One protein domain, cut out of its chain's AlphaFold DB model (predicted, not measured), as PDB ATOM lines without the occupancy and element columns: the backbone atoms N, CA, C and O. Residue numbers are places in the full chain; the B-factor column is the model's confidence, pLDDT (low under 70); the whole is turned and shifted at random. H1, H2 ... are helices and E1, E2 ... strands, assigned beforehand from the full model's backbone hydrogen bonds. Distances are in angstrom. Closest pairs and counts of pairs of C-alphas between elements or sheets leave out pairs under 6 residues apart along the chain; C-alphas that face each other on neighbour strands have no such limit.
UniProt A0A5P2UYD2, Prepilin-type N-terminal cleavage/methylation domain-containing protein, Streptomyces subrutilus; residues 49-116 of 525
ATOM      1  N   HIS A  49      21.941  39.406  30.212       56.31
ATOM      2  CA  HIS A  49      21.613  39.263  28.795       56.31
ATOM      3  C   HIS A  49      22.835  38.906  27.939       56.31
ATOM      4  O   HIS A  49      22.791  37.933  27.195       56.31
ATOM      5  N   LYS A  50      23.971  39.603  28.102       58.62
ATOM      6  CA  LYS A  50      25.215  39.264  27.379       58.62
ATOM      7  C   LYS A  50      25.706  37.846  27.673       58.62
ATOM      8  O   LYS A  50      26.202  37.169  26.777       58.62
ATOM      9  N   SER A  51      25.570  37.402  28.922       66.94
ATOM     10  CA  SER A  51      25.943  36.038  29.315       66.94
ATOM     11  C   SER A  51      24.999  35.003  28.700       66.94
ATOM     12  O   SER A  51      25.458  33.950  28.271       66.94
ATOM     13  N   ALA A  52      23.707  35.322  28.601       63.12
ATOM     14  CA  ALA A  52      22.707  34.467  27.973       63.12
ATOM     15  C   ALA A  52      22.919  34.350  26.452       63.12
ATOM     16  O   ALA A  52      22.941  33.237  25.935       63.12
ATOM     17  N   VAL A  53      23.201  35.463  25.762       63.00
ATOM     18  CA  VAL A  53      23.578  35.478  24.335       63.00
ATOM     19  C   VAL A  53      24.819  34.617  24.087       63.00
ATOM     20  O   VAL A  53      24.841  33.810  23.162       63.00
ATOM     21  N   ALA A  54      25.855  34.748  24.923       69.88
ATOM     22  CA  ALA A  54      27.081  33.965  24.776       69.88
ATOM     23  C   ALA A  54      26.868  32.462  25.039       69.88
ATOM     24  O   ALA A  54      27.456  31.633  24.343       69.88
ATOM     25  N   ALA A  55      26.035  32.111  26.024       77.62
ATOM     26  CA  ALA A  55      25.702  30.723  26.343       77.62
ATOM     27  C   ALA A  55      24.887  30.055  25.225       77.62
ATOM     28  O   ALA A  55      25.168  28.920  24.836       77.62
ATOM     29  N   ASP A  56      23.924  30.781  24.664       73.38
ATOM     30  CA  ASP A  56      23.115  30.331  23.533       73.38
ATOM     31  C   ASP A  56      23.976  30.150  22.267       73.38
ATOM     32  O   ASP A  56      23.950  29.095  21.636       73.38
ATOM     33  N   ALA A  57      24.885  31.092  21.981       74.00
ATOM     34  CA  ALA A  57      25.842  30.968  20.879       74.00
ATOM     35  C   ALA A  57      26.772  29.753  21.048       74.00
ATOM     36  O   ALA A  57      27.083  29.066  20.077       74.00
ATOM     37  N   ALA A  58      27.234  29.474  22.270       83.38
ATOM     38  CA  ALA A  58      28.060  28.300  22.552       83.38
ATOM     39  C   ALA A  58      27.288  26.987  22.342       83.38
ATOM     40  O   ALA A  58      27.841  26.024  21.804       83.38
ATOM     41  N   THR A  59      26.006  26.970  22.714       87.31
ATOM     42  CA  THR A  59      25.105  25.832  22.490       87.31
ATOM     43  C   THR A  59      24.937  25.571  20.996       87.31
ATOM     44  O   THR A  59      25.159  24.447  20.547       87.31
ATOM     45  N   LEU A  60      24.669  26.617  20.206       82.75
ATOM     46  CA  LEU A  60      24.558  26.501  18.752       82.75
ATOM     47  C   LEU A  60      25.858  26.062  18.086       82.75
ATOM     48  O   LEU A  60      25.816  25.191  17.231       82.75
ATOM     49  N   ARG A  61      27.021  26.593  18.492       85.88
ATOM     50  CA  ARG A  61      28.309  26.120  17.948       85.88
ATOM     51  C   ARG A  61      28.505  24.630  18.185       85.88
ATOM     52  O   ARG A  61      28.913  23.922  17.278       85.88
ATOM     53  N   THR A  62      28.186  24.161  19.388       91.00
ATOM     54  CA  THR A  62      28.320  22.742  19.738       91.00
ATOM     55  C   THR A  62      27.365  21.878  18.912       91.00
ATOM     56  O   THR A  62      27.756  20.821  18.419       91.00
ATOM     57  N   ALA A  63      26.122  22.335  18.728       90.69
ATOM     58  CA  ALA A  63      25.139  21.660  17.889       90.69
ATOM     59  C   ALA A  63      25.587  21.614  16.419       90.69
ATOM     60  O   ALA A  63      25.571  20.545  15.817       90.69
ATOM     61  N   GLU A  64      26.071  22.727  15.871       89.69
ATOM     62  CA  GLU A  64      26.568  22.819  14.497       89.69
ATOM     63  C   GLU A  64      27.802  21.954  14.253       89.69
ATOM     64  O   GLU A  64      27.860  21.226  13.266       89.69
ATOM     65  N   GLU A  65      28.775  21.963  15.165       89.25
ATOM     66  CA  GLU A  65      29.954  21.097  15.076       89.25
ATOM     67  C   GLU A  65      29.565  19.612  15.134       89.25
ATOM     68  O   GLU A  65      30.100  18.800  14.376       89.25
ATOM     69  N   SER A  66      28.590  19.256  15.975       91.56
ATOM     70  CA  SER A  66      28.057  17.893  16.067       91.56
ATOM     71  C   SER A  66      27.297  17.483  14.801       91.56
ATOM     72  O   SER A  66      27.508  16.388  14.272       91.56
ATOM     73  N   TYR A  67      26.459  18.370  14.264       92.12
ATOM     74  CA  TYR A  67      25.712  18.131  13.030       92.12
ATOM     75  C   TYR A  67      26.657  17.969  11.839       92.12
ATOM     76  O   TYR A  67      26.545  17.011  11.072       92.12
ATOM     77  N   CYS A  68      27.654  18.846  11.760       89.69
ATOM     78  CA  CYS A  68      28.738  18.806  10.795       89.69
ATOM     79  C   CYS A  68      29.536  17.501  10.865       89.69
ATOM     80  O   CYS A  68      29.769  16.867   9.834       89.69
ATOM     81  N   ALA A  69      29.886  17.032  12.064       88.62
ATOM     82  CA  ALA A  69      30.585  15.760  12.236       88.62
ATOM     83  C   ALA A  69      29.779  14.554  11.719       88.62
ATOM     84  O   ALA A  69      30.370  13.596  11.221       88.62
ATOM     85  N   LYS A  70      28.443  14.598  11.808       91.31
ATOM     86  CA  LYS A  70      27.561  13.519  11.336       91.31
ATOM     87  C   LYS A  70      27.243  13.598   9.842       91.31
ATOM     88  O   LYS A  70      27.209  12.569   9.173       91.31
ATOM     89  N   HIS A  71      26.991  14.798   9.326       88.25
ATOM     90  CA  HIS A  71      26.399  15.000   7.999       88.25
ATOM     91  C   HIS A  71      27.370  15.591   6.972       88.25
ATOM     92  O   HIS A  71      27.022  15.705   5.797       88.25
ATOM     93  N   GLY A  72      28.577  15.988   7.384       86.12
ATOM     94  CA  GLY A  72      29.567  16.617   6.504       86.12
ATOM     95  C   GLY A  72      29.199  18.038   6.049       86.12
ATOM     96  O   GLY A  72      29.918  18.622   5.232       86.12
ATOM     97  N   ARG A  73      28.121  18.609   6.603       86.62
ATOM     98  CA  ARG A  73      27.619  19.970   6.372       86.62
ATOM     99  C   ARG A  73      27.039  20.562   7.658       86.62
ATOM    100  O   ARG A  73      26.636  19.800   8.529       86.62
ATOM    101  N   TYR A  74      26.954  21.882   7.750       85.62
ATOM    102  CA  TYR A  74      26.245  22.586   8.822       85.62
ATOM    103  C   TYR A  74      24.721  22.550   8.595       85.62
ATOM    104  O   TYR A  74      24.248  22.322   7.470       85.62
ATOM    105  N   GLY A  75      23.948  22.689   9.669       79.50
ATOM    106  CA  GLY A  75      22.498  22.502   9.682       79.50
ATOM    107  C   GLY A  75      21.731  23.820   9.717       79.50
ATOM    108  O   GLY A  75      22.237  24.848  10.142       79.50
ATOM    109  N   THR A  76      20.481  23.813   9.259       79.44
ATOM    110  CA  THR A  76      19.529  24.850   9.693       79.44
ATOM    111  C   THR A  76      19.046  24.548  11.116       79.44
ATOM    112  O   THR A  76      19.211  23.434  11.610       79.44
ATOM    113  N   VAL A  77      18.387  25.497  11.786       69.69
ATOM    114  CA  VAL A  77      17.805  25.232  13.117       69.69
ATOM    115  C   VAL A  77      16.805  24.067  13.078       69.69
ATOM    116  O   VAL A  77      16.767  23.253  14.002       69.69
ATOM    117  N   ASP A  78      16.039  23.927  11.993       68.88
ATOM    118  CA  ASP A  78      15.143  22.785  11.792       68.88
ATOM    119  C   ASP A  78      15.907  21.464  11.668       68.88
ATOM    120  O   ASP A  78      15.519  20.481  12.302       68.88
ATOM    121  N   ASP A  79      17.026  21.453  10.937       81.88
ATOM    122  CA  ASP A  79      17.911  20.289  10.836       81.88
ATOM    123  C   ASP A  79      18.478  19.895  12.215       81.88
ATOM    124  O   ASP A  79      18.473  18.719  12.579       81.88
ATOM    125  N   LEU A  80      18.930  20.873  13.010       82.94
ATOM    126  CA  LEU A  80      19.485  20.637  14.346       82.94
ATOM    127  C   LEU A  80      18.444  20.090  15.332       82.94
ATOM    128  O   LEU A  80      18.760  19.211  16.138       82.94
ATOM    129  N   LYS A  81      17.206  20.594  15.283       84.06
ATOM    130  CA  LYS A  81      16.093  20.076  16.095       84.06
ATOM    131  C   LYS A  81      15.711  18.664  15.661       84.06
ATOM    132  O   LYS A  81      15.535  17.794  16.510       84.06
ATOM    133  N   ALA A  82      15.608  18.428  14.352       84.25
ATOM    134  CA  ALA A  82      15.286  17.114  13.804       84.25
ATOM    135  C   ALA A  82      16.329  16.058  14.200       84.25
ATOM    136  O   ALA A  82      15.969  14.915  14.474       84.25
ATOM    137  N   ASP A  83      17.601  16.454  14.303       89.25
ATOM    138  CA  ASP A  83      18.706  15.582  14.714       89.25
ATOM    139  C   ASP A  83      18.898  15.492  16.245       89.25
ATOM    140  O   ASP A  83      19.839  14.859  16.733       89.25
ATOM    141  N   GLY A  84      18.009  16.133  17.017       90.25
ATOM    142  CA  GLY A  84      18.009  16.133  18.483       90.25
ATOM    143  C   GLY A  84      19.167  16.905  19.121       90.25
ATOM    144  O   GLY A  84      19.462  16.706  20.299       90.25
ATOM    145  N   LEU A  85      19.846  17.760  18.355       89.44
ATOM    146  CA  LEU A  85      20.980  18.569  18.812       89.44
ATOM    147  C   LEU A  85      20.532  19.875  19.477       89.44
ATOM    148  O   LEU A  85      21.283  20.456  20.257       89.44
ATOM    149  N   LEU A  86      19.296  20.300  19.206       85.12
ATOM    150  CA  LEU A  86      18.617  21.384  19.902       85.12
ATOM    151  C   LEU A  86      17.279  20.904  20.460       85.12
ATOM    152  O   LEU A  86      16.518  20.214  19.787       85.12
ATOM    153  N   ALA A  87      16.981  21.315  21.692       74.50
ATOM    154  CA  ALA A  87      15.708  21.022  22.350       74.50
ATOM    155  C   ALA A  87      14.570  21.976  21.927       74.50
ATOM    156  O   ALA A  87      13.404  21.693  22.191       74.50
ATOM    157  N   GLY A  88      14.900  23.104  21.291       67.38
ATOM    158  CA  GLY A  88      13.963  24.144  20.868       67.38
ATOM    159  C   GLY A  88      14.648  25.203  20.003       67.38
ATOM    160  O   GLY A  88      15.828  25.068  19.681       67.38
ATOM    161  N   GLU A  89      13.901  26.240  19.620       62.12
ATOM    162  CA  GLU A  89      14.457  27.406  18.921       62.12
ATOM    163  C   GLU A  89      15.478  28.136  19.816       62.12
ATOM    164  O   GLU A  89      15.197  28.342  21.003       62.12
ATOM    165  N   PRO A  90      16.652  28.524  19.288       58.97
ATOM    166  CA  PRO A  90      17.593  29.361  20.017       58.97
ATOM    167  C   PRO A  90      17.012  30.759  20.248       58.97
ATOM    168  O   PRO A  90      16.407  31.365  19.367       58.97
ATOM    169  N   VAL A  91      17.223  31.275  21.456       56.16
ATOM    170  CA  VAL A  91      16.570  32.501  21.948       56.16
ATOM    171  C   VAL A  91      17.332  33.755  21.506       56.16
ATOM    172  O   VAL A  91      16.749  34.798  21.202       56.16
ATOM    173  N   TYR A  92      18.664  33.676  21.476       57.12
ATOM    174  CA  TYR A  92      19.538  34.843  21.358       57.12
ATOM    175  C   TYR A  92      20.452  34.825  20.133       57.12
ATOM    176  O   TYR A  92      21.168  35.795  19.893       57.12
ATOM    177  N   ASN A  93      20.470  33.746  19.355       59.75
ATOM    178  CA  ASN A  93      21.326  33.616  18.184       59.75
ATOM    179  C   ASN A  93      20.588  32.879  17.066       59.75
ATOM    180  O   ASN A  93      19.886  31.909  17.317       59.75
ATOM    181  N   MET A  94      20.772  33.312  15.822       58.75
ATOM    182  CA  MET A  94      20.298  32.583  14.641       58.75
ATOM    183  C   MET A  94      21.477  31.976  13.894       58.75
ATOM    184  O   MET A  94      22.560  32.567  13.840       58.75
ATOM    185  N   VAL A  95      21.243  30.813  13.290       64.75
ATOM    186  CA  VAL A  95      22.198  30.142  12.409       64.75
ATOM    187  C   VAL A  95      21.860  30.482  10.961       64.75
ATOM    188  O   VAL A  95      20.748  30.221  10.507       64.75
ATOM    189  N   GLU A  96      22.827  31.020  10.223       59.91
ATOM    190  CA  GLU A  96      22.785  31.060   8.759       59.91
ATOM    191  C   GLU A  96      23.865  30.142   8.206       59.91
ATOM    192  O   GLU A  96      25.014  30.170   8.657       59.91
ATOM    193  N   VAL A  97      23.506  29.343   7.211       72.06
ATOM    194  CA  VAL A  97      24.415  28.381   6.602       72.06
ATOM    195  C   VAL A  97      24.869  28.904   5.246       72.06
ATOM    196  O   VAL A  97      24.037  29.298   4.434       72.06
ATOM    197  N   GLY A  98      26.180  28.930   4.997       61.12
ATOM    198  CA  GLY A  98      26.727  29.436   3.736       61.12
ATOM    199  C   GLY A  98      26.326  28.589   2.521       61.12
ATOM    200  O   GLY A  98      26.130  27.383   2.642       61.12
ATOM    201  N   GLU A  99      26.266  29.210   1.337       53.94
ATOM    202  CA  GLU A  99      25.721  28.619   0.097       53.94
ATOM    203  C   GLU A  99      26.346  27.272  -0.322       53.94
ATOM    204  O   GLU A  99      25.648  26.407  -0.846       53.94
ATOM    205  N   GLU A 100      27.648  27.056  -0.091       63.50
ATOM    206  CA  GLU A 100      28.312  25.779  -0.415       63.50
ATOM    207  C   GLU A 100      28.217  24.730   0.711       63.50
ATOM    208  O   GLU A 100      28.468  23.553   0.452       63.50
ATOM    209  N   ASN A 101      27.864  25.152   1.932       70.38
ATOM    210  CA  ASN A 101      27.604  24.354   3.135       70.38
ATOM    211  C   ASN A 101      28.486  23.097   3.326       70.38
ATOM    212  O   ASN A 101      27.995  21.966   3.318       70.38
ATOM    213  N   LYS A 102      29.799  23.278   3.513       74.50
ATOM    214  CA  LYS A 102      30.744  22.177   3.796       74.50
ATOM    215  C   LYS A 102      31.420  22.336   5.149       74.50
ATOM    216  O   LYS A 102      31.844  23.431   5.509       74.50
ATOM    217  N   CYS A 103      31.627  21.221   5.836       78.88
ATOM    218  CA  CYS A 103      32.464  21.149   7.032       78.88
ATOM    219  C   CYS A 103      33.940  21.466   6.746       78.88
ATOM    220  O   CYS A 103      34.513  20.930   5.798       78.88
ATOM    221  N   GLY A 104      34.584  22.290   7.583       67.62
ATOM    222  CA  GLY A 104      36.023  22.582   7.495       67.62
ATOM    223  C   GLY A 104      36.387  24.058   7.688       67.62
ATOM    224  O   GLY A 104      35.535  24.879   8.007       67.62
ATOM    225  N   ARG A 105      37.673  24.403   7.514       55.25
ATOM    226  CA  ARG A 105      38.169  25.794   7.536       55.25
ATOM    227  C   ARG A 105      38.359  26.315   6.108       55.25
ATOM    228  O   ARG A 105      39.182  25.778   5.374       55.25
ATOM    229  N   GLY A 106      37.651  27.385   5.748       54.56
ATOM    230  CA  GLY A 106      37.792  28.117   4.483       54.56
ATOM    231  C   GLY A 106      36.657  29.129   4.304       54.56
ATOM    232  O   GLY A 106      35.636  29.003   4.970       54.56
ATOM    233  N   GLU A 107      36.802  30.107   3.402       48.66
ATOM    234  CA  GLU A 107      35.791  31.167   3.157       48.66
ATOM    235  C   GLU A 107      34.407  30.633   2.742       48.66
ATOM    236  O   GLU A 107      33.426  31.365   2.779       48.66
ATOM    237  N   LYS A 108      34.326  29.352   2.362       51.16
ATOM    238  CA  LYS A 108      33.110  28.672   1.893       51.16
ATOM    239  C   LYS A 108      32.626  27.543   2.812       51.16
ATOM    240  O   LYS A 108      31.635  26.878   2.520       51.16
ATOM    241  N   SER A 109      33.333  27.320   3.920       54.25
ATOM    242  CA  SER A 109      32.999  26.345   4.960       54.25
ATOM    243  C   SER A 109      32.588  27.091   6.219       54.25
ATOM    244  O   SER A 109      33.367  27.214   7.164       54.25
ATOM    245  N   SER A 110      31.383  27.658   6.218       64.38
ATOM    246  CA  SER A 110      30.935  28.485   7.334       64.38
ATOM    247  C   SER A 110      29.436  28.387   7.569       64.38
ATOM    248  O   SER A 110      28.638  28.547   6.645       64.38
ATOM    249  N   PHE A 111      29.075  28.206   8.834       62.12
ATOM    250  CA  PHE A 111      27.856  28.772   9.388       62.12
ATOM    251  C   PHE A 111      28.223  30.084  10.082       62.12
ATOM    252  O   PHE A 111      29.318  30.224  10.638       62.12
ATOM    253  N   THR A 112      27.310  31.043  10.055       59.53
ATOM    254  CA  THR A 112      27.445  32.299  10.782       59.53
ATOM    255  C   THR A 112      26.403  32.315  11.883       59.53
ATOM    256  O   THR A 112      25.218  32.106  11.632       59.53
ATOM    257  N   LEU A 113      26.852  32.571  13.112       58.22
ATOM    258  CA  LEU A 113      25.946  32.894  14.204       58.22
ATOM    259  C   LEU A 113      25.714  34.393  14.212       58.22
ATOM    260  O   LEU A 113      26.640  35.174  14.449       58.22
ATOM    261  N   TYR A 114      24.472  34.777  13.971       51.81
ATOM    262  CA  TYR A 114      24.024  36.134  14.200       51.81
ATOM    263  C   TYR A 114      23.526  36.216  15.622       51.81
ATOM    264  O   TYR A 114      22.525  35.592  15.960       51.81
ATOM    265  N   ASP A 115      24.208  37.016  16.434       56.00
ATOM    266  CA  ASP A 115      23.617  37.496  17.671       56.00
ATOM    267  C   ASP A 115      22.297  38.186  17.311       56.00
ATOM    268  O   ASP A 115      22.283  39.173  16.562       56.00
ATOM    269  N   THR A 116      21.187  37.664  17.827       48.59
ATOM    270  CA  THR A 116      19.856  38.209  17.582       48.59
ATOM    271  C   THR A 116      19.708  39.602  18.160       48.59
ATOM    272  O   THR A 116      18.774  40.292  17.748       48.59
TER     273      THR A 116
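AT A GLANCE: This is residues 49 to 116 of the 525 residues of the protein "Prepilin-type N-terminal cleavage/methylation domain-containing protein" of Streptomyces subrutilus (UniProt A0A5P2UYD2). A small two-stranded hairpin, E1 and E2, lies over one long helix, H1, and the short helix H2 sits beside E1. The link of residues 98 to 110 loops out at the end of the hairpin where E1 ends and E2 begins. The printed part has 68 residues, with two named helices and two named strands in the order H1, H2, E1, E2; the sheet, order E1 - E2, is antiparallel and the class is mixed, helices and strands. The whole is compact, with a radius of gyration of the C-alphas of 11.4 A and spans of 32 by 25 by 15 A.

IN THESE COORDINATES: Look first at strand E1, residues 93 to 97, and strand E2, residues 111 to 115, which ends at C-alpha 115 at (23.617, 37.496, 17.671). Find C-alpha 49 at (21.613, 39.263, 28.795); from there helix H1, residues 49 to 71, runs 32.3 A to C-alpha 71 at (26.399, 15.000, 7.999). Helix H2 is residues 77 to 82.

HOW THE PARTS SIT: In the hairpin E1 and E2, antiparallel at 156 degrees, find N 94 and O 114 within hydrogen-bond range at 2.9 A, and N 112 and O 96 at 2.8 A. The closest C-alphas of H1 and E1 are those of Ala 57 and Asn 93, 5.9 A apart. For H1 and E2 they are those of Ala 57 and Leu 113, 6.9 A apart. H1, with residues 63 to 67 alone, only just touches H2, with 3 pairs of C-alphas within 8 A, the closest those of Ala 63 and Leu 80 at 6.8 A. Their lines stand at a steep tilt of 58 degrees, the same way. H2 and E2 are apart. In H1 and H2 every O i to N i+4 pair is within hydrogen-bond range.

THE WHOLE: The two C-alphas farthest apart are those of His 49 and Glu 100, at 32.9 A. The printed part has no cut, and the link E1 to E2 is long, with 13 residues. The mean pLDDT of the printed part is 72.3; look for values under 70 at 33 residues, among them 88 to 96 and 104 to 116.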